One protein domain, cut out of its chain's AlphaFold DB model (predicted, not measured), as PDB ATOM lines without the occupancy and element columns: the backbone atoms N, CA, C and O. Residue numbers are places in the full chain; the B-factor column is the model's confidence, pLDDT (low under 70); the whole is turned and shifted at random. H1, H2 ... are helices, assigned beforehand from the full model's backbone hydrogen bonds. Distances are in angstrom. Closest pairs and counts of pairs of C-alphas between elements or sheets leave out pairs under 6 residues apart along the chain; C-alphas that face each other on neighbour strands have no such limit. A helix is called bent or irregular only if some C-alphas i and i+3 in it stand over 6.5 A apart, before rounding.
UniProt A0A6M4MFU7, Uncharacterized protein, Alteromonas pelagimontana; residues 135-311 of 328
ATOM      1  N   PHE A 135      -5.365 -21.767 -11.856       89.44
ATOM      2  CA  PHE A 135      -5.817 -22.278 -10.566       89.44
ATOM      3  C   PHE A 135      -6.997 -21.468 -10.038       89.44
ATOM      4  O   PHE A 135      -7.978 -22.077  -9.619       89.44
ATOM      5  N   ASN A 136      -6.979 -20.138 -10.146       89.31
ATOM      6  CA  ASN A 136      -8.102 -19.297  -9.718       89.31
ATOM      7  C   ASN A 136      -9.397 -19.674 -10.438       89.31
ATOM      8  O   ASN A 136     -10.425 -19.849  -9.789       89.31
ATOM      9  N   VAL A 137      -9.335 -19.902 -11.755       90.81
ATOM     10  CA  VAL A 137     -10.492 -20.374 -12.535       90.81
ATOM     11  C   VAL A 137     -11.008 -21.710 -12.001       90.81
ATOM     12  O   VAL A 137     -12.212 -21.922 -11.862       90.81
ATOM     13  N   MET A 138     -10.099 -22.630 -11.698       87.12
ATOM     14  CA  MET A 138     -10.451 -23.989 -11.300       87.12
ATOM     15  C   MET A 138     -10.999 -24.086  -9.871       87.12
ATOM     16  O   MET A 138     -11.875 -24.916  -9.610       87.12
ATOM     17  N   TYR A 139     -10.517 -23.232  -8.966       85.00
ATOM     18  CA  TYR A 139     -10.971 -23.157  -7.575       85.00
ATOM     19  C   TYR A 139     -12.160 -22.225  -7.356       85.00
ATOM     20  O   TYR A 139     -12.761 -22.292  -6.285       85.00
ATOM     21  N   ALA A 140     -12.534 -21.424  -8.355       88.00
ATOM     22  CA  ALA A 140     -13.643 -20.488  -8.269       88.00
ATOM     23  C   ALA A 140     -14.928 -21.120  -7.698       88.00
ATOM     24  O   ALA A 140     -15.293 -22.281  -7.949       88.00
ATOM     25  N   GLU A 141     -15.628 -20.329  -6.891       87.50
ATOM     26  CA  GLU A 141     -16.854 -20.751  -6.209       87.50
ATOM     27  C   GLU A 141     -18.095 -20.566  -7.082       87.50
ATOM     28  O   GLU A 141     -19.076 -21.292  -6.933       87.50
ATOM     29  N   SER A 142     -18.041 -19.646  -8.045       90.19
ATOM     30  CA  SER A 142     -19.157 -19.322  -8.927       90.19
ATOM     31  C   SER A 142     -18.691 -19.046 -10.353       90.19
ATOM     32  O   SER A 142     -17.514 -18.768 -10.594       90.19
ATOM     33  N   LEU A 143     -19.642 -19.085 -11.294       91.31
ATOM     34  CA  LEU A 143     -19.390 -18.753 -12.695       91.31
ATOM     35  C   LEU A 143     -18.772 -17.359 -12.832       91.31
ATOM     36  O   LEU A 143     -17.817 -17.200 -13.572       91.31
ATOM     37  N   LEU A 144     -19.274 -16.369 -12.087       91.69
ATOM     38  CA  LEU A 144     -18.766 -14.998 -12.147       91.69
ATOM     39  C   LEU A 144     -17.278 -14.918 -11.772       91.69
ATOM     40  O   LEU A 144     -16.499 -14.331 -12.516       91.69
ATOM     41  N   HIS A 145     -16.869 -15.556 -10.671       91.56
ATOM     42  CA  HIS A 145     -15.463 -15.571 -10.257       91.56
ATOM     43  C   HIS A 145     -14.577 -16.325 -11.257       91.56
ATOM     44  O   HIS A 145     -13.481 -15.869 -11.575       91.56
ATOM     45  N   ALA A 146     -15.060 -17.452 -11.791       93.06
ATOM     46  CA  ALA A 146     -14.327 -18.225 -12.791       93.06
ATOM     47  C   ALA A 146     -14.130 -17.424 -14.090       93.06
ATOM     48  O   ALA A 146     -13.028 -17.385 -14.639       93.06
ATOM     49  N   SER A 147     -15.185 -16.749 -14.550       94.69
ATOM     50  CA  SER A 147     -15.161 -15.864 -15.714       94.69
ATOM     51  C   SER A 147     -14.229 -14.669 -15.504       94.69
ATOM     52  O   SER A 147     -13.457 -14.346 -16.402       94.69
ATOM     53  N   SER A 148     -14.227 -14.061 -14.313       93.12
ATOM     54  CA  SER A 148     -13.319 -12.953 -13.981       93.12
ATOM     55  C   SER A 148     -11.857 -13.365 -14.042       93.12
ATOM     56  O   SER A 148     -11.070 -12.733 -14.744       93.12
ATOM     57  N   ALA A 149     -11.508 -14.488 -13.414       93.31
ATOM     58  CA  ALA A 149     -10.150 -15.011 -13.478       93.31
ATOM     59  C   ALA A 149      -9.731 -15.351 -14.923       93.31
ATOM     60  O   ALA A 149      -8.591 -15.099 -15.321       93.31
ATOM     61  N   LEU A 150     -10.640 -15.878 -15.755       95.94
ATOM     62  CA  LEU A 150     -10.351 -16.108 -17.174       95.94
ATOM     63  C   LEU A 150     -10.152 -14.791 -17.943       95.94
ATOM     64  O   LEU A 150      -9.237 -14.706 -18.760       95.94
ATOM     65  N   GLN A 151     -10.958 -13.764 -17.676       95.06
ATOM     66  CA  GLN A 151     -10.783 -12.445 -18.282       95.06
ATOM     67  C   GLN A 151      -9.409 -11.857 -17.940       95.06
ATOM     68  O   GLN A 151      -8.686 -11.447 -18.847       95.06
ATOM     69  N   GLU A 152      -9.007 -11.891 -16.668       93.44
ATOM     70  CA  GLU A 152      -7.671 -11.468 -16.220       93.44
ATOM     71  C   GLU A 152      -6.556 -12.251 -16.924       93.44
ATOM     72  O   GLU A 152      -5.545 -11.686 -17.335       93.44
ATOM     73  N   SER A 153      -6.760 -13.555 -17.129       94.25
ATOM     74  CA  SER A 153      -5.829 -14.418 -17.865       94.25
ATOM     75  C   SER A 153      -5.659 -13.986 -19.316       94.25
ATOM     76  O   SER A 153      -4.535 -13.945 -19.816       94.25
ATOM     77  N   ILE A 154      -6.767 -13.666 -19.991       94.88
ATOM     78  CA  ILE A 154      -6.741 -13.198 -21.376       94.88
ATOM     79  C   ILE A 154      -6.049 -11.839 -21.450       94.88
ATOM     80  O   ILE A 154      -5.141 -11.685 -22.261       94.88
ATOM     81  N   VAL A 155      -6.411 -10.893 -20.576       93.19
ATOM     82  CA  VAL A 155      -5.793  -9.557 -20.518       93.19
ATOM     83  C   VAL A 155      -4.282  -9.661 -20.310       93.19
ATOM     84  O   VAL A 155      -3.529  -9.065 -21.073       93.19
ATOM     85  N   ALA A 156      -3.822 -10.485 -19.364       91.00
ATOM     86  CA  ALA A 156      -2.394 -10.706 -19.127       91.00
ATOM     87  C   ALA A 156      -1.668 -11.323 -20.340       91.00
ATOM     88  O   ALA A 156      -0.464 -11.141 -20.518       91.00
ATOM     89  N   ALA A 157      -2.378 -12.067 -21.189       91.25
ATOM     90  CA  ALA A 157      -1.818 -12.654 -22.401       91.25
ATOM     91  C   ALA A 157      -1.802 -11.689 -23.596       91.25
ATOM     92  O   ALA A 157      -1.021 -11.908 -24.524       91.25
ATOM     93  N   LEU A 158      -2.599 -10.617 -23.583       90.44
ATOM     94  CA  LEU A 158      -2.687  -9.662 -24.692       90.44
ATOM     95  C   LEU A 158      -1.350  -8.982 -25.008       90.44
ATOM     96  O   LEU A 158      -1.072  -8.689 -26.170       90.44
ATOM     97  N   ASP A 159      -0.497  -8.767 -24.009       86.50
ATOM     98  CA  ASP A 159       0.830  -8.175 -24.216       86.50
ATOM     99  C   ASP A 159       1.816  -9.128 -24.899       86.50
ATOM    100  O   ASP A 159       2.797  -8.685 -25.489       86.50
ATOM    101  N   SER A 160       1.516 -10.428 -24.901       82.62
ATOM    102  CA  SER A 160       2.298 -11.442 -25.614       82.62
ATOM    103  C   SER A 160       1.877 -11.633 -27.078       82.62
ATOM    104  O   SER A 160       2.467 -12.453 -27.784       82.62
ATOM    105  N   ILE A 161       0.859 -10.898 -27.546       82.19
ATOM    106  CA  ILE A 161       0.389 -10.971 -28.931       82.19
ATOM    107  C   ILE A 161       1.431 -10.361 -29.869       82.19
ATOM    108  O   ILE A 161       1.890  -9.233 -29.693       82.19
ATOM    109  N   HIS A 162       1.766 -11.103 -30.922       76.31
ATOM    110  CA  HIS A 162       2.688 -10.638 -31.951       76.31
ATOM    111  C   HIS A 162       2.161  -9.363 -32.636       76.31
ATOM    112  O   HIS A 162       0.994  -9.314 -33.016       76.31
ATOM    113  N   ALA A 163       3.030  -8.375 -32.896       79.69
ATOM    114  CA  ALA A 163       2.659  -7.048 -33.421       79.69
ATOM    115  C   ALA A 163       1.747  -7.079 -34.667       79.69
ATOM    116  O   ALA A 163       0.841  -6.265 -34.809       79.69
ATOM    117  N   LYS A 164       1.936  -8.074 -35.543       80.06
ATOM    118  CA  LYS A 164       1.061  -8.387 -36.694       80.06
ATOM    119  C   LYS A 164      -0.442  -8.461 -36.349       80.06
ATOM    120  O   LYS A 164      -1.275  -8.187 -37.208       80.06
ATOM    121  N   TYR A 165      -0.788  -8.877 -35.136       83.62
ATOM    122  CA  TYR A 165      -2.160  -9.082 -34.669       83.62
ATOM    123  C   TYR A 165      -2.603  -8.003 -33.666       83.62
ATOM    124  O   TYR A 165      -3.506  -8.244 -32.870       83.62
ATOM    125  N   SER A 166      -1.994  -6.810 -33.699       83.38
ATOM    126  CA  SER A 166      -2.357  -5.685 -32.820       83.38
ATOM    127  C   SER A 166      -3.843  -5.318 -32.890       83.38
ATOM    128  O   SER A 166      -4.470  -5.122 -31.860       83.38
ATOM    129  N   HIS A 167      -4.440  -5.332 -34.083       86.31
ATOM    130  CA  HIS A 167      -5.879  -5.107 -34.254       86.31
ATOM    131  C   HIS A 167      -6.736  -6.100 -33.447       86.31
ATOM    132  O   HIS A 167      -7.724  -5.702 -32.842       86.31
ATOM    133  N   ILE A 168      -6.325  -7.372 -33.373       87.25
ATOM    134  CA  ILE A 168      -7.021  -8.397 -32.581       87.25
ATOM    135  C   ILE A 168      -6.852  -8.121 -31.089       87.25
ATOM    136  O   ILE A 168      -7.789  -8.312 -30.320       87.25
ATOM    137  N   LYS A 169      -5.668  -7.657 -30.666       89.69
ATOM    138  CA  LYS A 169      -5.419  -7.257 -29.276       89.69
ATOM    139  C   LYS A 169      -6.419  -6.188 -28.828       89.69
ATOM    140  O   LYS A 169      -7.040  -6.349 -27.778       89.69
ATOM    141  N   ASP A 170      -6.575  -5.135 -29.623       90.06
ATOM    142  CA  ASP A 170      -7.461  -4.012 -29.304       90.06
ATOM    143  C   ASP A 170      -8.934  -4.435 -29.326       90.06
ATOM    144  O   ASP A 170      -9.692  -4.095 -28.418       90.06
ATOM    145  N   GLU A 171      -9.325  -5.248 -30.309       92.75
ATOM    146  CA  GLU A 171     -10.683  -5.783 -30.415       92.75
ATOM    147  C   GLU A 171     -11.039  -6.679 -29.220       92.75
ATOM    148  O   GLU A 171     -12.075  -6.488 -28.583       92.75
ATOM    149  N   VAL A 172     -10.153  -7.609 -28.845       93.06
ATOM    150  CA  VAL A 172     -10.349  -8.469 -27.667       93.06
ATOM    151  C   VAL A 172     -10.438  -7.633 -26.394       93.06
ATOM    152  O   VAL A 172     -11.315  -7.879 -25.567       93.06
ATOM    153  N   LYS A 173      -9.570  -6.630 -26.230       93.56
ATOM    154  CA  LYS A 173      -9.609  -5.737 -25.067       93.56
ATOM    155  C   LYS A 173     -10.958  -5.025 -24.965       93.56
ATOM    156  O   LYS A 173     -11.577  -5.056 -23.905       93.56
ATOM    157  N   HIS A 174     -11.440  -4.466 -26.072       93.69
ATOM    158  CA  HIS A 174     -12.724  -3.775 -26.123       93.69
ATOM    159  C   HIS A 174     -13.903  -4.698 -25.774       93.69
ATOM    160  O   HIS A 174     -14.757  -4.344 -24.960       93.69
ATOM    161  N   VAL A 175     -13.921  -5.916 -26.331       94.81
ATOM    162  CA  VAL A 175     -14.937  -6.933 -26.017       94.81
ATOM    163  C   VAL A 175     -14.952  -7.260 -24.520       94.81
ATOM    164  O   VAL A 175     -16.023  -7.334 -23.916       94.81
ATOM    165  N   LEU A 176     -13.782  -7.429 -23.899       93.44
ATOM    166  CA  LEU A 176     -13.674  -7.747 -22.472       93.44
ATOM    167  C   LEU A 176     -14.059  -6.571 -21.564       93.44
ATOM    168  O   LEU A 176     -14.656  -6.790 -20.510       93.44
ATOM    169  N   GLU A 177     -13.773  -5.332 -21.964       91.94
ATOM    170  CA  GLU A 177     -14.213  -4.128 -21.246       91.94
ATOM    171  C   GLU A 177     -15.746  -4.021 -21.228       91.94
ATOM    172  O   GLU A 177     -16.346  -3.874 -20.161       91.94
ATOM    173  N   ILE A 178     -16.395  -4.190 -22.386       90.31
ATOM    174  CA  ILE A 178     -17.864  -4.219 -22.486       90.31
ATOM    175  C   ILE A 178     -18.438  -5.379 -21.665       90.31
ATOM    176  O   ILE A 178     -19.431  -5.214 -20.949       90.31
ATOM    177  N   SER A 179     -17.809  -6.553 -21.740       88.75
ATOM    178  CA  SER A 179     -18.197  -7.729 -20.961       88.75
ATOM    179  C   SER A 179     -18.183  -7.447 -19.457       88.75
ATOM    180  O   SER A 179     -19.161  -7.725 -18.766       88.75
ATOM    181  N   GLY A 180     -17.121  -6.807 -18.956       85.50
ATOM    182  CA  GLY A 180     -17.001  -6.423 -17.548       85.50
ATOM    183  C   GLY A 180     -18.100  -5.457 -17.098       85.50
ATOM    184  O   GLY A 180     -18.706  -5.659 -16.049       85.50
ATOM    185  N   ILE A 181     -18.420  -4.449 -17.917       86.88
ATOM    186  CA  ILE A 181     -19.496  -3.488 -17.621       86.88
ATOM    187  C   ILE A 181     -20.861  -4.186 -17.610       86.88
ATOM    188  O   ILE A 181     -21.665  -3.997 -16.698       86.88
ATOM    189  N   THR A 182     -21.142  -5.018 -18.612       85.31
ATOM    190  CA  THR A 182     -22.435  -5.712 -18.726       85.31
ATOM    191  C   THR A 182     -22.617  -6.811 -17.675       85.31
ATOM    192  O   THR A 182     -23.750  -7.091 -17.268       85.31
ATOM    193  N   ALA A 183     -21.525  -7.386 -17.164       84.44
ATOM    194  CA  ALA A 183     -21.542  -8.336 -16.057       84.44
ATOM    195  C   ALA A 183     -22.076  -7.731 -14.746       84.44
ATOM    196  O   ALA A 183     -22.627  -8.473 -13.936       84.44
ATOM    197  N   ILE A 184     -22.013  -6.405 -14.558       83.69
ATOM    198  CA  ILE A 184     -22.624  -5.722 -13.400       83.69
ATOM    199  C   ILE A 184     -24.135  -6.000 -13.336       83.69
ATOM    200  O   ILE A 184     -24.692  -6.170 -12.255       83.69
ATOM    201  N   PHE A 185     -24.793  -6.098 -14.495       80.12
ATOM    202  CA  PHE A 185     -26.244  -6.271 -14.590       80.12
ATOM    203  C   PHE A 185     -26.673  -7.715 -14.872       80.12
ATOM    204  O   PHE A 185     -27.754  -8.122 -14.455       80.12
ATOM    205  N   GLY A 186     -25.853  -8.500 -15.577       77.31
ATOM    206  CA  GLY A 186     -26.191  -9.880 -15.957       77.31
ATOM    207  C   GLY A 186     -25.293 -10.966 -15.363       77.31
ATOM    208  O   GLY A 186     -25.386 -12.127 -15.771       77.31
ATOM    209  N   GLY A 187     -24.416 -10.606 -14.425       88.25
ATOM    210  CA  GLY A 187     -23.535 -11.523 -13.712       88.25
ATOM    211  C   GLY A 187     -22.620 -12.344 -14.626       88.25
ATOM    212  O   GLY A 187     -22.223 -11.924 -15.715       88.25
ATOM    213  N   GLY A 188     -22.296 -13.562 -14.181       86.19
ATOM    214  CA  GLY A 188     -21.336 -14.437 -14.861       86.19
ATOM    215  C   GLY A 188     -21.751 -14.884 -16.267       86.19
ATOM    216  O   GLY A 188     -20.876 -15.193 -17.070       86.19
ATOM    217  N   LEU A 189     -23.050 -14.889 -16.597       87.81
ATOM    218  CA  LEU A 189     -23.528 -15.242 -17.940       87.81
ATOM    219  C   LEU A 189     -23.161 -14.169 -18.967       87.81
ATOM    220  O   LEU A 189     -22.597 -14.499 -20.006       87.81
ATOM    221  N   LYS A 190     -23.391 -12.886 -18.652       88.44
ATOM    222  CA  LYS A 190     -22.969 -11.784 -19.534       88.44
ATOM    223  C   LYS A 190     -21.461 -11.705 -19.673       88.44
ATOM    224  O   LYS A 190     -20.964 -11.490 -20.774       88.44
ATOM    225  N   MET A 191     -20.747 -11.988 -18.586       90.69
ATOM    226  CA  MET A 191     -19.297 -12.092 -18.640       90.69
ATOM    227  C   MET A 191     -18.835 -13.200 -19.602       90.69
ATOM    228  O   MET A 191     -17.895 -13.011 -20.374       90.69
ATOM    229  N   MET A 192     -19.520 -14.349 -19.592       93.12
ATOM    230  CA  MET A 192     -19.236 -15.449 -20.515       93.12
ATOM    231  C   MET A 192     -19.559 -15.123 -21.972       93.12
ATOM    232  O   MET A 192     -18.815 -15.573 -22.835       93.12
ATOM    233  N   ASP A 193     -20.596 -14.335 -22.264       91.50
ATOM    234  CA  ASP A 193     -20.904 -13.915 -23.641       91.50
ATOM    235  C   ASP A 193     -19.724 -13.146 -24.265       91.50
ATOM    236  O   ASP A 193     -19.355 -13.380 -25.419       91.50
ATOM    237  N   GLY A 194     -19.095 -12.247 -23.498       92.31
ATOM    238  CA  GLY A 194     -17.901 -11.528 -23.949       92.31
ATOM    239  C   GLY A 194     -16.652 -12.411 -24.001       92.31
ATOM    240  O   GLY A 194     -15.855 -12.297 -24.930       92.31
ATOM    241  N   LEU A 195     -16.495 -13.345 -23.059       93.75
ATOM    242  CA  LEU A 195     -15.397 -14.319 -23.097       93.75
ATOM    243  C   LEU A 195     -15.503 -15.265 -24.298       93.75
ATOM    244  O   LEU A 195     -14.489 -15.557 -24.926       93.75
ATOM    245  N   ASP A 196     -16.709 -15.706 -24.660       91.88
ATOM    246  CA  ASP A 196     -16.963 -16.511 -25.858       91.88
ATOM    247  C   ASP A 196     -16.506 -15.754 -27.118       91.88
ATOM    248  O   ASP A 196     -15.823 -16.322 -27.974       91.88
ATOM    249  N   GLN A 197     -16.817 -14.457 -27.214       91.94
ATOM    250  CA  GLN A 197     -16.364 -13.601 -28.315       91.94
ATOM    251  C   GLN A 197     -14.839 -13.437 -28.328       91.94
ATOM    252  O   GLN A 197     -14.209 -13.666 -29.361       91.94
ATOM    253  N   ALA A 198     -14.230 -13.126 -27.181       91.88
ATOM    254  CA  ALA A 198     -12.781 -12.996 -27.050       91.88
ATOM    255  C   ALA A 198     -12.040 -14.288 -27.441       91.88
ATOM    256  O   ALA A 198     -11.054 -14.244 -28.176       91.88
ATOM    257  N   ILE A 199     -12.530 -15.453 -27.007       89.88
ATOM    258  CA  ILE A 199     -11.952 -16.755 -27.366       89.88
ATOM    259  C   ILE A 199     -12.067 -17.016 -28.873       89.88
ATOM    260  O   ILE A 199     -11.107 -17.494 -29.476       89.88
ATOM    261  N   ASN A 200     -13.191 -16.673 -29.503       87.25
ATOM    262  CA  ASN A 200     -13.357 -16.833 -30.950       87.25
ATOM    263  C   ASN A 200     -12.418 -15.925 -31.762       87.25
ATOM    264  O   ASN A 200     -11.944 -16.341 -32.820       87.25
ATOM    265  N   LEU A 201     -12.118 -14.723 -31.263       88.06
ATOM    266  CA  LEU A 201     -11.140 -13.812 -31.868       88.06
ATOM    267  C   LEU A 201      -9.705 -14.338 -31.726       88.06
ATOM    268  O   LEU A 201      -8.952 -14.365 -32.698       88.06
ATOM    269  N   LEU A 202      -9.327 -14.795 -30.528       85.19
ATOM    270  CA  LEU A 202      -7.976 -15.296 -30.234       85.19
ATOM    271  C   LEU A 202      -7.672 -16.642 -30.892       85.19
ATOM    272  O   LEU A 202      -6.510 -16.976 -31.144       85.19
ATOM    273  N   PHE A 203      -8.711 -17.423 -31.160       82.31
ATOM    274  CA  PHE A 203      -8.597 -18.753 -31.721       82.31
ATOM    275  C   PHE A 203      -9.653 -18.947 -32.829       82.31
ATOM    276  O   PHE A 203     -10.681 -19.603 -32.638       82.31
ATOM    277  N   PRO A 204      -9.432 -18.355 -34.014       70.62
ATOM    278  CA  PRO A 204     -10.398 -18.415 -35.100       70.62
ATOM    279  C   PRO A 204     -10.505 -19.835 -35.678       70.62
ATOM    280  O   PRO A 204      -9.502 -20.531 -35.831       70.62
ATOM    281  N   LYS A 205     -11.719 -20.227 -36.098       64.75
ATOM    282  CA  LYS A 205     -12.047 -21.533 -36.727       64.75
ATOM    283  C   LYS A 205     -11.970 -22.751 -35.795       64.75
ATOM    284  O   LYS A 205     -11.708 -23.868 -36.241       64.75
ATOM    285  N   ASN A 206     -12.232 -22.556 -34.509       64.94
ATOM    286  CA  ASN A 206     -12.321 -23.666 -33.571       64.94
ATOM    287  C   ASN A 206     -13.640 -24.424 -33.666       64.94
ATOM    288  O   ASN A 206     -14.683 -23.970 -33.209       64.94
ATOM    289  N   GLU A 207     -13.559 -25.657 -34.146       63.25
ATOM    290  CA  GLU A 207     -14.674 -26.606 -34.198       63.25
ATOM    291  C   GLU A 207     -14.793 -27.451 -32.915       63.25
ATOM    292  O   GLU A 207     -15.352 -28.544 -32.906       63.25
ATOM    293  N   TRP A 208     -14.240 -26.989 -31.792       64.38
ATOM    294  CA  TRP A 208     -14.142 -27.800 -30.572       64.38
ATOM    295  C   TRP A 208     -15.497 -28.104 -29.917       64.38
ATOM    296  O   TRP A 208     -15.602 -29.078 -29.165       64.38
ATOM    297  N   ARG A 209     -16.531 -27.310 -30.236       60.41
ATOM    298  CA  ARG A 209     -17.932 -27.561 -29.856       60.41
ATOM    299  C   ARG A 209     -18.608 -28.624 -30.732       60.41
ATOM    300  O   ARG A 209     -19.535 -29.280 -30.272       60.41
ATOM    301  N   SER A 210     -18.143 -28.830 -31.964       54.19
ATOM    302  CA  SER A 210     -18.720 -29.782 -32.916       54.19
ATOM    303  C   SER A 210     -17.908 -31.078 -32.951       54.19
ATOM    304  O   SER A 210     -17.008 -31.242 -33.772       54.19
ATOM    305  N   PHE A 211     -18.222 -32.031 -32.067       45.16
ATOM    306  CA  PHE A 211     -17.809 -33.422 -32.280       45.16
ATOM    307  C   PHE A 211     -18.742 -34.439 -31.611       45.16
ATOM    308  O   PHE A 211     -19.066 -34.329 -30.430       45.16
ATOM    309  N   GLN A 212     -19.103 -35.464 -32.386       39.03
ATOM    310  CA  GLN A 212     -19.670 -36.736 -31.945       39.03
ATOM    311  C   GLN A 212     -18.531 -37.766 -31.890       39.03
ATOM    312  O   GLN A 212     -17.740 -37.837 -32.826       39.03
ATOM    313  N   TYR A 213     -18.434 -38.551 -30.811       32.28
ATOM    314  CA  TYR A 213     -17.471 -39.661 -30.690       32.28
ATOM    315  C   TYR A 213     -17.484 -40.539 -31.961       32.28
ATOM    316  O   TYR A 213     -18.566 -40.907 -32.416       32.28
ATOM    317  N   PRO A 214     -16.309 -40.899 -32.515       40.16
ATOM    318  CA  PRO A 214     -15.420 -41.824 -31.816       40.16
ATOM    319  C   PRO A 214     -13.940 -41.403 -31.806       40.16
ATOM    320  O   PRO A 214     -13.423 -40.769 -32.724       40.16
ATOM    321  N   MET A 215     -13.239 -41.792 -30.740       38.38
ATOM    322  CA  MET A 215     -11.796 -41.608 -30.589       38.38
ATOM    323  C   MET A 215     -11.023 -42.442 -31.621       38.38
ATOM    324  O   MET A 215     -10.825 -43.640 -31.434       38.38
ATOM    325  N   GLY A 216     -10.546 -41.786 -32.679       31.95
ATOM    326  CA  GLY A 216      -9.425 -42.246 -33.494       31.95
ATOM    327  C   GLY A 216      -8.131 -41.619 -32.975       31.95
ATOM    328  O   GLY A 216      -8.009 -40.395 -32.920       31.95
ATOM    329  N   VAL A 217      -7.190 -42.459 -32.547       39.53
ATOM    330  CA  VAL A 217      -5.864 -42.068 -32.048       39.53
ATOM    331  C   VAL A 217      -5.147 -41.252 -33.127       39.53
ATOM    332  O   VAL A 217      -4.925 -41.745 -34.228       39.53
ATOM    333  N   THR A 218      -4.790 -40.001 -32.829       39.81
ATOM    334  CA  THR A 218      -3.888 -39.237 -33.700       39.81
ATOM    335  C   THR A 218      -2.451 -39.661 -33.434       39.81
ATOM    336  O   THR A 218      -2.032 -39.747 -32.278       39.81
ATOM    337  N   ASP A 219      -1.704 -39.903 -34.511       36.69
ATOM    338  CA  ASP A 219      -0.298 -40.302 -34.480       36.69
ATOM    339  C   ASP A 219       0.542 -39.406 -33.557       36.69
ATOM    340  O   ASP A 219       0.531 -38.170 -33.623       36.69
ATOM    341  N   SER A 220       1.277 -40.058 -32.658       43.38
ATOM    342  CA  SER A 220       2.074 -39.449 -31.589       43.38
ATOM    343  C   SER A 220       3.477 -39.015 -32.031       43.38
ATOM    344  O   SER A 220       4.289 -38.646 -31.188       43.38
ATOM    345  N   SER A 221       3.782 -39.072 -33.330       42.75
ATOM    346  CA  SER A 221       5.100 -38.756 -33.899       42.75
ATOM    347  C   SER A 221       5.295 -37.277 -34.258       42.75
ATOM    348  O   SER A 221       6.431 -36.850 -34.466       42.75
ATOM    349  N   LYS A 222       4.220 -36.483 -34.309       41.75
ATOM    350  CA  LYS A 222       4.289 -35.056 -34.661       41.75
ATOM    351  C   LYS A 222       4.851 -34.210 -33.519       41.75
ATOM    352  O   LYS A 222       4.474 -34.389 -32.356       41.75
ATOM    353  N   LYS A 223       5.744 -33.272 -33.850       45.12
ATOM    354  CA  LYS A 223       6.289 -32.296 -32.888       45.12
ATOM    355  C   LYS A 223       5.150 -31.430 -32.330       45.12
ATOM    356  O   LYS A 223       4.140 -31.232 -32.990       45.12
ATOM    357  N   VAL A 224       5.309 -30.879 -31.121       48.19
ATOM    358  CA  VAL A 224       4.300 -29.990 -30.488       48.19
ATOM    359  C   VAL A 224       3.967 -28.769 -31.370       48.19
ATOM    360  O   VAL A 224       2.856 -28.256 -31.324       48.19
ATOM    361  N   SER A 225       4.897 -28.364 -32.237       43.19
ATOM    362  CA  SER A 225       4.724 -27.329 -33.266       43.19
ATOM    363  C   SER A 225       3.841 -27.734 -34.460       43.19
ATOM    364  O   SER A 225       3.593 -26.903 -35.322       43.19
ATOM    365  N   GLU A 226       3.411 -28.995 -34.535       42.06
ATOM    366  CA  GLU A 226       2.625 -29.612 -35.619       42.06
ATOM    367  C   GLU A 226       1.307 -30.216 -35.070       42.06
ATOM    368  O   GLU A 226       0.837 -31.270 -35.520       42.06
ATOM    369  N   ILE A 227       0.731 -29.575 -34.041       47.66
ATOM    370  CA  ILE A 227      -0.579 -29.917 -33.471       47.66
ATOM    371  C   ILE A 227      -1.705 -29.149 -34.207       47.66
ATOM    372  O   ILE A 227      -1.855 -27.937 -34.007       47.66
ATOM    373  N   PRO A 228      -2.587 -29.833 -34.966       41.94
ATOM    374  CA  PRO A 228      -3.658 -29.180 -35.719       41.94
ATOM    375  C   PRO A 228      -4.628 -28.411 -34.808       41.94
ATOM    376  O   PRO A 228      -5.097 -28.940 -33.800       41.94
ATOM    377  N   GLY A 229      -4.962 -27.172 -35.184       49.53
ATOM    378  CA  GLY A 229      -5.902 -26.292 -34.465       49.53
ATOM    379  C   GLY A 229      -5.245 -25.238 -33.562       49.53
ATOM    380  O   GLY A 229      -5.903 -24.296 -33.138       49.53
ATOM    381  N   ILE A 230      -3.939 -25.357 -33.315       50.75
ATOM    382  CA  ILE A 230      -3.132 -24.423 -32.510       50.75
ATOM    383  C   ILE A 230      -2.012 -23.757 -33.348       50.75
ATOM    384  O   ILE A 230      -1.441 -22.738 -32.978       50.75
ATOM    385  N   GLU A 231      -1.749 -24.275 -34.546       47.78
ATOM    386  CA  GLU A 231      -0.629 -23.910 -35.433       47.78
ATOM    387  C   GLU A 231      -0.669 -22.497 -36.054       47.78
ATOM    388  O   GLU A 231       0.272 -22.101 -36.739       47.78
ATOM    389  N   LYS A 232      -1.729 -21.709 -35.832       52.03
ATOM    390  CA  LYS A 232      -1.835 -20.310 -36.300       52.03
ATOM    391  C   LYS A 232      -2.133 -19.333 -35.163       52.03
ATOM    392  O   LYS A 232      -2.858 -18.360 -35.362       52.03
ATOM    393  N   GLN A 233      -1.660 -19.623 -33.958       62.50
ATOM    394  CA  GLN A 233      -2.104 -18.877 -32.791       62.50
ATOM    395  C   GLN A 233      -1.553 -17.453 -32.735       62.50
ATOM    396  O   GLN A 233      -0.372 -17.186 -32.944       62.50
ATOM    397  N   ILE A 234      -2.474 -16.546 -32.425       76.12
ATOM    398  CA  ILE A 234      -2.245 -15.136 -32.100       76.12
ATOM    399  C   ILE A 234      -1.448 -15.008 -30.789       76.12
ATOM    400  O   ILE A 234      -0.735 -14.027 -30.590       76.12
ATOM    401  N   LEU A 235      -1.537 -16.034 -29.932       81.88
ATOM    402  CA  LEU A 235      -0.887 -16.146 -28.633       81.88
ATOM    403  C   LEU A 235       0.208 -17.230 -28.615       81.88
ATOM    404  O   LEU A 235       0.046 -18.274 -29.249       81.88
ATOM    405  N   PRO A 236       1.292 -17.047 -27.842       82.81
ATOM    406  CA  PRO A 236       2.239 -18.118 -27.539       82.81
ATOM    407  C   PRO A 236       1.574 -19.323 -26.852       82.81
ATOM    408  O   PRO A 236       0.658 -19.167 -26.048       82.81
ATOM    409  N   LEU A 237       2.093 -20.535 -27.073       83.31
ATOM    410  CA  LEU A 237       1.559 -21.769 -26.463       83.31
ATOM    411  C   LEU A 237       1.484 -21.703 -24.933       83.31
ATOM    412  O   LEU A 237       0.521 -22.176 -24.326       83.31
ATOM    413  N   ARG A 238       2.495 -21.075 -24.327       83.25
ATOM    414  CA  ARG A 238       2.614 -20.833 -22.888       83.25
ATOM    415  C   ARG A 238       1.461 -19.996 -22.326       83.25
ATOM    416  O   ARG A 238       1.161 -20.143 -21.155       83.25
ATOM    417  N   SER A 239       0.793 -19.158 -23.118       87.75
ATOM    418  CA  SER A 239      -0.404 -18.416 -22.688       87.75
ATOM    419  C   SER A 239      -1.698 -19.053 -23.186       87.75
ATOM    420  O   SER A 239      -2.665 -19.179 -22.437       87.75
ATOM    421  N   ALA A 240      -1.703 -19.546 -24.422       87.62
ATOM    422  CA  ALA A 240      -2.868 -20.163 -25.034       87.62
ATOM    423  C   ALA A 240      -3.348 -21.424 -24.300       87.62
ATOM    424  O   ALA A 240      -4.544 -21.586 -24.062       87.62
ATOM    425  N   ALA A 241      -2.435 -22.323 -23.930       87.38
ATOM    426  CA  ALA A 241      -2.780 -23.593 -23.299       87.38
ATOM    427  C   ALA A 241      -3.547 -23.437 -21.965       87.38
ATOM    428  O   ALA A 241      -4.611 -24.052 -21.835       87.38
ATOM    429  N   PRO A 242      -3.083 -22.635 -20.983       91.00
ATOM    430  CA  PRO A 242      -3.839 -22.426 -19.750       91.00
ATOM    431  C   PRO A 242      -5.171 -21.706 -19.997       91.00
ATOM    432  O   PRO A 242      -6.177 -22.135 -19.441       91.00
ATOM    433  N   ILE A 243      -5.226 -20.703 -20.884       92.50
ATOM    434  CA  ILE A 243      -6.475 -19.994 -21.230       92.50
ATOM    435  C   ILE A 243      -7.519 -20.956 -21.809       92.50
ATOM    436  O   ILE A 243      -8.670 -20.969 -21.369       92.50
ATOM    437  N   LEU A 244      -7.123 -21.800 -22.765       90.31
ATOM    438  CA  LEU A 244      -8.018 -22.778 -23.384       90.31
ATOM    439  C   LEU A 244      -8.504 -23.825 -22.385       90.31
ATOM    440  O   LEU A 244      -9.678 -24.196 -22.414       90.31
ATOM    441  N   LEU A 245      -7.627 -24.290 -21.492       90.31
ATOM    442  CA  LEU A 245      -8.010 -25.237 -20.450       90.31
ATOM    443  C   LEU A 245      -8.985 -24.606 -19.448       90.31
ATOM    444  O   LEU A 245      -9.991 -25.232 -19.117       90.31
ATOM    445  N   SER A 246      -8.721 -23.373 -19.008       93.00
ATOM    446  CA  SER A 246      -9.605 -22.587 -18.144       93.00
ATOM    447  C   SER A 246     -10.989 -22.421 -18.766       93.00
ATOM    448  O   SER A 246     -11.995 -22.777 -18.154       93.00
ATOM    449  N   TYR A 247     -11.045 -21.957 -20.013       92.88
ATOM    450  CA  TYR A 247     -12.297 -21.789 -20.738       92.88
ATOM    451  C   TYR A 247     -13.065 -23.109 -20.863       92.88
ATOM    452  O   TYR A 247     -14.248 -23.188 -20.531       92.88
ATOM    453  N   ALA A 248     -12.383 -24.184 -21.262       89.00
ATOM    454  CA  ALA A 248     -13.006 -25.491 -21.409       89.00
ATOM    455  C   ALA A 248     -13.520 -26.065 -20.083       89.00
ATOM    456  O   ALA A 248     -14.574 -26.701 -20.051       89.00
ATOM    457  N   TYR A 249     -12.805 -25.811 -18.985       89.38
ATOM    458  CA  TYR A 249     -13.238 -26.184 -17.646       89.38
ATOM    459  C   TYR A 249     -14.512 -25.438 -17.236       89.38
ATOM    460  O   TYR A 249     -15.447 -26.077 -16.753       89.38
ATOM    461  N   ILE A 250     -14.599 -24.127 -17.489       90.62
ATOM    462  CA  ILE A 250     -15.812 -23.338 -17.219       90.62
ATOM    463  C   ILE A 250     -17.005 -23.903 -18.003       90.62
ATOM    464  O   ILE A 250     -18.058 -24.162 -17.415       90.62
ATOM    465  N   ARG A 251     -16.834 -24.170 -19.308       87.94
ATOM    466  CA  ARG A 251     -17.877 -24.771 -20.160       87.94
ATOM    467  C   ARG A 251     -18.360 -26.121 -19.617       87.94
ATOM    468  O   ARG A 251     -19.561 -26.348 -19.479       87.94
ATOM    469  N   ALA A 252     -17.440 -26.995 -19.216       85.31
ATOM    470  CA  ALA A 252     -17.783 -28.287 -18.625       85.31
ATOM    471  C   ALA A 252     -18.450 -28.173 -17.240       85.31
ATOM    472  O   ALA A 252     -19.349 -28.951 -16.920       85.31
ATOM    473  N   CYS A 253     -18.016 -27.226 -16.404       84.75
ATOM    474  CA  CYS A 253     -18.477 -27.088 -15.023       84.75
ATOM    475  C   CYS A 253     -19.842 -26.404 -14.903       84.75
ATOM    476  O   CYS A 253     -20.650 -26.831 -14.082       84.75
ATOM    477  N   TYR A 254     -20.103 -25.374 -15.708       87.81
ATOM    478  CA  TYR A 254     -21.300 -24.538 -15.570       87.81
ATOM    479  C   TYR A 254     -22.327 -24.735 -16.689       87.81
ATOM    480  O   TYR A 254     -23.493 -24.409 -16.493       87.81
ATOM    481  N   PHE A 255     -21.924 -25.300 -17.832       85.44
ATOM    482  CA  PHE A 255     -22.800 -25.484 -18.998       85.44
ATOM    483  C   PHE A 255     -22.972 -26.959 -19.401       85.44
ATOM    484  O   PHE A 255     -23.654 -27.258 -20.374       85.44
ATOM    485  N   GLY A 256     -22.370 -27.897 -18.658       78.12
ATOM    486  CA  GLY A 256     -22.489 -29.338 -18.921       78.12
ATOM    487  C   GLY A 256     -21.744 -29.819 -20.172       78.12
ATOM    488  O   GLY A 256     -21.936 -30.952 -20.610       78.12
ATOM    489  N   GLU A 257     -20.867 -28.995 -20.748       81.94
ATOM    490  CA  GLU A 257     -20.150 -29.295 -21.994       81.94
ATOM    491  C   GLU A 257     -18.878 -30.122 -21.751       81.94
ATOM    492  O   GLU A 257     -17.774 -29.776 -22.167       81.94
ATOM    493  N   ASP A 258     -19.020 -31.256 -21.070       73.75
ATOM    494  CA  ASP A 258     -17.905 -32.130 -20.685       73.75
ATOM    495  C   ASP A 258     -17.077 -32.623 -21.896       73.75
ATOM    496  O   ASP A 258     -15.853 -32.766 -21.821       73.75
ATOM    497  N   ASN A 259     -17.723 -32.831 -23.046       70.62
ATOM    498  CA  ASN A 259     -17.058 -33.231 -24.293       70.62
ATOM    499  C   ASN A 259     -16.074 -32.170 -24.802       70.62
ATOM    500  O   ASN A 259     -15.026 -32.511 -25.351       70.62
ATOM    501  N   TYR A 260     -16.385 -30.893 -24.586       75.56
ATOM    502  CA  TYR A 260     -15.527 -29.786 -24.981       75.56
ATOM    503  C   TYR A 260     -14.200 -29.824 -24.209       75.56
ATOM    504  O   TYR A 260     -13.123 -29.767 -24.803       75.56
ATOM    505  N   LEU A 261     -14.261 -30.047 -22.891       79.69
ATOM    506  CA  LEU A 261     -13.076 -30.226 -22.047       79.69
ATOM    507  C   LEU A 261     -12.234 -31.436 -22.464       79.69
ATOM    508  O   LEU A 261     -11.005 -31.338 -22.514       79.69
ATOM    509  N   ALA A 262     -12.866 -32.559 -22.810       72.50
ATOM    510  CA  ALA A 262     -12.153 -33.734 -23.307       72.50
ATOM    511  C   ALA A 262     -11.440 -33.455 -24.643       72.50
ATOM    512  O   ALA A 262     -10.273 -33.820 -24.808       72.50
ATOM    513  N   ASN A 263     -12.101 -32.756 -25.571       72.56
ATOM    514  CA  ASN A 263     -11.523 -32.375 -26.862       72.56
ATOM    515  C   ASN A 263     -10.283 -31.494 -26.687       72.56
ATOM    516  O   ASN A 263      -9.241 -31.769 -27.287       72.56
ATOM    517  N   ILE A 264     -10.368 -30.474 -25.833       78.81
ATOM    518  CA  ILE A 264      -9.245 -29.576 -25.547       78.81
ATOM    519  C   ILE A 264      -8.086 -30.339 -24.894       78.81
ATOM    520  O   ILE A 264      -6.935 -30.224 -25.323       78.81
ATOM    521  N   CYS A 265      -8.376 -31.184 -23.904       76.19
ATOM    522  CA  CYS A 265      -7.348 -31.956 -23.212       76.19
ATOM    523  C   CYS A 265      -6.614 -32.944 -24.136       76.19
ATOM    524  O   CYS A 265      -5.385 -33.039 -24.057       76.19
ATOM    525  N   TYR A 266      -7.343 -33.672 -24.991       70.00
ATOM    526  CA  TYR A 266      -6.801 -34.814 -25.741       70.00
ATOM    527  C   TYR A 266      -6.579 -34.548 -27.229       70.00
ATOM    528  O   TYR A 266      -5.491 -34.822 -27.727       70.00
ATOM    529  N   LYS A 267      -7.574 -34.009 -27.946       69.38
ATOM    530  CA  LYS A 267      -7.464 -33.754 -29.394       69.38
ATOM    531  C   LYS A 267      -6.564 -32.554 -29.667       69.38
ATOM    532  O   LYS A 267      -5.654 -32.654 -30.481       69.38
ATOM    533  N   ALA A 268      -6.771 -31.458 -28.934       68.38
ATOM    534  CA  ALA A 268      -5.896 -30.286 -29.000       68.38
ATOM    535  C   ALA A 268      -4.608 -30.456 -28.171       68.38
ATOM    536  O   ALA A 268      -3.756 -29.571 -28.167       68.38
ATOM    537  N   LYS A 269      -4.455 -31.595 -27.474       73.75
ATOM    538  CA  LYS A 269      -3.257 -31.968 -26.708       73.75
ATOM    539  C   LYS A 269      -2.808 -30.880 -25.717       73.75
ATOM    540  O   LYS A 269      -1.627 -30.803 -25.384       73.75
ATOM    541  N   VAL A 270      -3.729 -30.065 -25.189       79.31
ATOM    542  CA  VAL A 270      -3.391 -28.937 -24.298       79.31
ATOM    543  C   VAL A 270      -2.637 -29.398 -23.055       79.31
ATOM    544  O   VAL A 270      -1.680 -28.753 -22.638       79.31
ATOM    545  N   LEU A 271      -2.976 -30.569 -22.510       77.38
ATOM    546  CA  LEU A 271      -2.237 -31.153 -21.388       77.38
ATOM    547  C   LEU A 271      -0.781 -31.487 -21.751       77.38
ATOM    548  O   LEU A 271       0.113 -31.331 -20.924       77.38
ATOM    549  N   GLN A 272      -0.533 -31.919 -22.989       75.12
ATOM    550  CA  GLN A 272       0.815 -32.180 -23.492       75.12
ATOM    551  C   GLN A 272       1.603 -30.879 -23.691       75.12
ATOM    552  O   GLN A 272       2.801 -30.868 -23.410       75.12
ATOM    553  N   ILE A 273       0.931 -29.808 -24.129       78.62
ATOM    554  CA  ILE A 273       1.515 -28.469 -24.296       78.62
ATOM    555  C   ILE A 273       1.887 -27.877 -22.938       78.62
ATOM    556  O   ILE A 273       3.046 -27.547 -22.721       78.62
ATOM    557  N   LEU A 274       0.954 -27.831 -21.976       80.12
ATOM    558  CA  LEU A 274       1.260 -27.404 -20.602       80.12
ATOM    559  C   LEU A 274       2.464 -28.170 -20.057       80.12
ATOM    560  O   LEU A 274       3.337 -27.608 -19.398       80.12
ATOM    561  N   ARG A 275       2.540 -29.462 -20.387       77.25
ATOM    562  CA  ARG A 275       3.645 -30.292 -19.953       77.25
ATOM    563  C   ARG A 275       4.983 -29.919 -20.584       77.25
ATOM    564  O   ARG A 275       5.989 -29.917 -19.874       77.25
ATOM    565  N   SER A 276       5.020 -29.634 -21.885       76.44
ATOM    566  CA  SER A 276       6.248 -29.195 -22.553       76.44
ATOM    567  C   SER A 276       6.685 -27.805 -22.103       76.44
ATOM    568  O   SER A 276       7.865 -27.623 -21.822       76.44
ATOM    569  N   GLU A 277       5.745 -26.868 -21.976       81.19
ATOM    570  CA  GLU A 277       6.026 -25.466 -21.646       81.19
ATOM    571  C   GLU A 277       6.470 -25.270 -20.185       81.19
ATOM    572  O   GLU A 277       7.317 -24.421 -19.904       81.19
ATOM    573  N   TYR A 278       5.951 -26.078 -19.249       79.75
ATOM    574  CA  TYR A 278       6.201 -25.929 -17.805       79.75
ATOM    575  C   TYR A 278       7.002 -27.075 -17.167       79.75
ATOM    576  O   TYR A 278       6.960 -27.257 -15.953       79.75
ATOM    577  N   LEU A 279       7.746 -27.855 -17.962       66.12
ATOM    578  CA  LEU A 279       8.662 -28.909 -17.475       66.12
ATOM    579  C   LEU A 279       8.047 -30.024 -16.654       66.12
ATOM    580  O   LEU A 279       8.627 -30.547 -15.700       66.12
ATOM    581  N   ILE A 280       6.862 -30.425 -17.054       67.12
ATOM    582  CA  ILE A 280       6.062 -31.285 -16.216       67.12
ATOM    583  C   ILE A 280       6.489 -32.752 -16.415       67.12
ATOM    584  O   ILE A 280       6.632 -33.255 -17.532       67.12
ATOM    585  N   ASN A 281       6.713 -33.457 -15.308       64.12
ATOM    586  CA  ASN A 281       7.174 -34.844 -15.272       64.12
ATOM    587  C   ASN A 281       6.100 -35.816 -15.800       64.12
ATOM    588  O   ASN A 281       4.940 -35.769 -15.393       64.12
ATOM    589  N   ASN A 282       6.513 -36.781 -16.624       54.78
ATOM    590  CA  ASN A 282       5.652 -37.820 -17.200       54.78
ATOM    591  C   ASN A 282       5.030 -38.782 -16.172       54.78
ATOM    592  O   ASN A 282       4.034 -39.448 -16.468       54.78
ATOM    593  N   LYS A 283       5.612 -38.917 -14.973       57.06
ATOM    594  CA  LYS A 283       5.163 -39.903 -13.980       57.06
ATOM    595  C   LYS A 283       3.813 -39.508 -13.355       57.06
ATOM    596  O   LYS A 283       3.717 -38.763 -12.378       57.06
ATOM    597  N   GLY A 284       2.745 -40.103 -13.886       51.56
ATOM    598  CA  GLY A 284       1.388 -40.038 -13.341       51.56
ATOM    599  C   GLY A 284       0.607 -38.785 -13.732       51.56
ATOM    600  O   GLY A 284      -0.137 -38.273 -12.896       51.56
ATOM    601  N   TRP A 285       0.818 -38.309 -14.961       54.78
ATOM    602  CA  TRP A 285      -0.155 -37.524 -15.722       54.78
ATOM    603  C   TRP A 285      -1.168 -38.449 -16.401       54.78
ATOM    604  O   TRP A 285      -0.877 -39.627 -16.617       54.78
ATOM    605  N   PHE A 286      -2.339 -37.915 -16.763       52.47
ATOM    606  CA  PHE A 286      -3.381 -38.657 -17.492       52.47
ATOM    607  C   PHE A 286      -2.894 -39.234 -18.827       52.47
ATOM    608  O   PHE A 286      -3.485 -40.179 -19.337       52.47
ATOM    609  N   VAL A 287      -1.814 -38.676 -19.380       48.41
ATOM    610  CA  VAL A 287      -1.236 -39.058 -20.666       48.41
ATOM    611  C   VAL A 287       0.232 -39.416 -20.434       48.41
ATOM    612  O   VAL A 287       1.050 -38.546 -20.138       48.41
ATOM    613  N   LYS A 288       0.578 -40.707 -20.518       44.56
ATOM    614  CA  LYS A 288       1.985 -41.136 -20.578       44.56
ATOM    615  C   LYS A 288       2.532 -40.844 -21.973       44.56
ATOM    616  O   LYS A 288       1.865 -41.141 -22.962       44.56
ATOM    617  N   ASP A 289       3.767 -40.344 -22.044       42.81
ATOM    618  CA  ASP A 289       4.528 -40.349 -23.297       42.81
ATOM    619  C   ASP A 289       4.631 -41.790 -23.805       42.81
ATOM    620  O   ASP A 289       5.150 -42.664 -23.113       42.81
ATOM    621  N   ASN A 290       4.120 -42.017 -25.013       36.72
ATOM    622  CA  ASN A 290       4.305 -43.223 -25.823       36.72
ATOM    623  C   ASN A 290       3.574 -44.505 -25.398       36.72
ATOM    624  O   ASN A 290       3.768 -45.541 -26.031       36.72
ATOM    625  N   THR A 291       2.680 -44.471 -24.410       35.44
ATOM    626  CA  THR A 291       1.800 -45.617 -24.129       35.44
ATOM    627  C   THR A 291       0.398 -45.164 -23.750       35.44
ATOM    628  O   THR A 291       0.023 -45.188 -22.581       35.44
ATOM    629  N   VAL A 292      -0.411 -44.840 -24.755       35.97
ATOM    630  CA  VAL A 292      -1.801 -45.313 -24.750       35.97
ATOM    631  C   VAL A 292      -1.798 -46.599 -25.575       35.97
ATOM    632  O   VAL A 292      -2.318 -46.662 -26.682       35.97
ATOM    633  N   LYS A 293      -1.106 -47.635 -25.078       30.47
ATOM    634  CA  LYS A 293      -1.311 -48.987 -25.602       30.47
ATOM    635  C   LYS A 293      -2.681 -49.412 -25.105       30.47
ATOM    636  O   LYS A 293      -2.755 -49.848 -23.969       30.47
ATOM    637  N   ASN A 294      -3.716 -49.226 -25.924       33.56
ATOM    638  CA  ASN A 294      -5.000 -49.944 -25.920       33.56
ATOM    639  C   ASN A 294      -5.730 -50.193 -24.582       33.56
ATOM    640  O   ASN A 294      -6.724 -50.914 -24.561       33.56
ATOM    641  N   GLU A 295      -5.323 -49.591 -23.472       31.70
ATOM    642  CA  GLU A 295      -6.089 -49.614 -22.244       31.70
ATOM    643  C   GLU A 295      -7.095 -48.483 -22.319       31.70
ATOM    644  O   GLU A 295      -6.737 -47.329 -22.553       31.70
ATOM    645  N   LYS A 296      -8.361 -48.861 -22.153       35.28
ATOM    646  CA  LYS A 296      -9.566 -48.038 -22.050       35.28
ATOM    647  C   LYS A 296      -9.406 -46.858 -21.073       35.28
ATOM    648  O   LYS A 296     -10.051 -46.808 -20.033       35.28
ATOM    649  N   LEU A 297      -8.610 -45.856 -21.423       40.12
ATOM    650  CA  LEU A 297      -8.698 -44.499 -20.895       40.12
ATOM    651  C   LEU A 297      -9.654 -43.715 -21.797       40.12
ATOM    652  O   LEU A 297      -9.347 -42.640 -22.300       40.12
ATOM    653  N   SER A 298     -10.854 -44.269 -21.988       42.06
ATOM    654  CA  SER A 298     -12.037 -43.489 -22.330       42.06
ATOM    655  C   SER A 298     -12.439 -42.710 -21.077       42.06
ATOM    656  O   SER A 298     -13.449 -43.020 -20.445       42.06
ATOM    657  N   LEU A 299     -11.596 -41.770 -20.638       49.16
ATOM    658  CA  LEU A 299     -12.007 -40.849 -19.592       49.16
ATOM    659  C   LEU A 299     -13.089 -39.968 -20.209       49.16
ATOM    660  O   LEU A 299     -12.795 -39.125 -21.058       49.16
ATOM    661  N   SER A 300     -14.348 -40.206 -19.839       56.22
ATOM    662  CA  SER A 300     -15.434 -39.319 -20.247       56.22
ATOM    663  C   SER A 300     -15.125 -37.910 -19.739       56.22
ATOM    664  O   SER A 300     -14.454 -37.747 -18.714       56.22
ATOM    665  N   GLY A 301     -15.600 -36.871 -20.432       56.00
ATOM    666  CA  GLY A 301     -15.362 -35.488 -20.003       56.00
ATOM    667  C   GLY A 301     -15.766 -35.237 -18.543       56.00
ATOM    668  O   GLY A 301     -15.080 -34.518 -17.825       56.00
ATOM    669  N   TRP A 302     -16.777 -35.963 -18.055       58.28
ATOM    670  CA  TRP A 302     -17.169 -35.997 -16.648       58.28
ATOM    671  C   TRP A 302     -16.080 -36.546 -15.711       58.28
ATOM    672  O   TRP A 302     -15.862 -35.991 -14.640       58.28
ATOM    673  N   GLN A 303     -15.370 -37.619 -16.080       61.25
ATOM    674  CA  GLN A 303     -14.273 -38.168 -15.268       61.25
ATOM    675  C   GLN A 303     -13.080 -37.212 -15.212       61.25
ATOM    676  O   GLN A 303     -12.423 -37.112 -14.176       61.25
ATOM    677  N   ILE A 304     -12.833 -36.483 -16.303       62.34
ATOM    678  CA  ILE A 304     -11.840 -35.409 -16.354       62.34
ATOM    679  C   ILE A 304     -12.281 -34.279 -15.426       62.34
ATOM    680  O   ILE A 304     -11.551 -33.937 -14.503       62.34
ATOM    681  N   ARG A 305     -13.506 -33.767 -15.588       62.75
ATOM    682  CA  ARG A 305     -14.069 -32.718 -14.731       62.75
ATOM    683  C   ARG A 305     -14.036 -33.111 -13.257       62.75
ATOM    684  O   ARG A 305     -13.585 -32.323 -12.438       62.75
ATOM    685  N   LYS A 306     -14.437 -34.337 -12.913       65.12
ATOM    686  CA  LYS A 306     -14.366 -34.864 -11.545       65.12
ATOM    687  C   LYS A 306     -12.929 -34.913 -11.037       65.12
ATOM    688  O   LYS A 306     -12.682 -34.581  -9.885       65.12
ATOM    689  N   ALA A 307     -11.970 -35.266 -11.891       61.62
ATOM    690  CA  ALA A 307     -10.565 -35.182 -11.530       61.62
ATOM    691  C   ALA A 307     -10.092 -33.744 -11.302       61.62
ATOM    692  O   ALA A 307      -9.228 -33.526 -10.454       61.62
ATOM    693  N   PHE A 308     -10.689 -32.779 -12.007       63.16
ATOM    694  CA  PHE A 308     -10.449 -31.371 -11.747       63.16
ATOM    695  C   PHE A 308     -11.143 -30.873 -10.452       63.16
ATOM    696  O   PHE A 308     -10.568 -30.082  -9.712       63.16
ATOM    697  N   GLN A 309     -12.341 -31.378 -10.130       59.56
ATOM    698  CA  GLN A 309     -13.169 -30.968  -8.983       59.56
ATOM    699  C   GLN A 309     -12.773 -31.619  -7.646       59.56
ATOM    700  O   GLN A 309     -12.898 -30.980  -6.601       59.56
ATOM    701  N   ASN A 310     -12.235 -32.847  -7.658       48.38
ATOM    702  CA  ASN A 310     -11.754 -33.593  -6.477       48.38
ATOM    703  C   ASN A 310     -10.582 -32.915  -5.730       48.38
ATOM    704  O   ASN A 310      -9.997 -33.479  -4.809       48.38
ATOM    705  N   VAL A 311     -10.208 -31.702  -6.127       46.66
ATOM    706  CA  VAL A 311      -9.162 -30.905  -5.488       46.66
ATOM    707  C   VAL A 311      -9.736 -29.925  -4.468       46.66
ATOM    708  O   VAL A 311      -9.007 -29.519  -3.566       46.66
TER     709      VAL A 311
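This is residues 135 to 311 of the 328 residues of an uncharacterized protein of Alteromonas pelagimontana (UniProt A0A6M4MFU7). Helices H2, H3b and H4 stand side by side as a three-helix bundle; the arm H3a folds against H2 and H3b, and H5 and H6 pack on H4, away from H3a. Short H1 packs on H2 and H4, H7 lies crosswise on H4 and H5, and two long loops, residues 203 to 236 and 278 to 300, run round the side of H5 and H6. The printed part has 177 residues with seven named helices, H1 to H7 in order, and no named strand; its class is all helix. It is compact, with a radius of gyration of the C-alphas of 16.3 A and spans of 49 by 36 by 30 A.

H1, residues 135 to 139, touches H2, residues 143 to 158, where the C-alphas of Val 137 and Ala 146 are closest at 4.4 A. By its hydrogen bonds H3, residues 163 to 202, was assigned as one helix, but it is bent, C-alphas 185 and 188 being 9.5 A apart; its arms are H3a, residues 163 to 185, and H3b, residues 188 to 202. H3a is itself irregular, with C-alphas 164 and 167 8.1 A apart. The arms touch at a shallow tilt of 8 degrees, opposite ways, closest at C-alphas 179 and 194, 4.8 A. H2 and H3a form a helical hairpin, with C-alphas 158 and 169 closest at 5.9 A. H2 touches H3b, the same way at 27 degrees, a shallow tilt, closest at C-alphas 144 and 188, 3.8 A. H4, residues 237 to 254, is the hub, touching five helices. It touches H2 at a shallow tilt of 15 degrees, opposite ways, closest at C-alphas 157 and 239, 5.9 A. H3b and H4 are near each other, and H2, H3b and H4 are a bundle, helices set side by side. H5, residues 258 to 267, forms a helical hairpin with H4, closest at C-alphas 252 and 258, 4.4 A. H6, residues 270 to 277, touches H4 at a shallow tilt of 30 degrees, closest at C-alphas 241 and 270, 5.5 A. H7, residues 301 to 309, is about perpendicular to H5 at 87 degrees and touches it, closest at C-alphas 258 and 301, 4.3 A. In H1, H2, H3b, H5, H6 and H7 every O i to N i+4 pair is within hydrogen-bond range; in H3a 15 of 19 are, and in H4 13 of 14.

H1 begins at C-alpha 135, (-5.817, -22.278, -10.566). H2 is 22.5 A long, H3a 34.5 A, H3b 20.4 A and H4 25.5 A. H7 ends at C-alpha 309, (-13.169, -30.968, -8.983).

The two C-alphas farthest apart are those of Phe 185 and Lys 293, 50.7 A. The printed part has no cut; the links H3 to H4 and H6 to H7 are long. Mean pLDDT of the printed part is 73.0, with residues 205 to 233, 267 to 268 and 279 to 311 under 70.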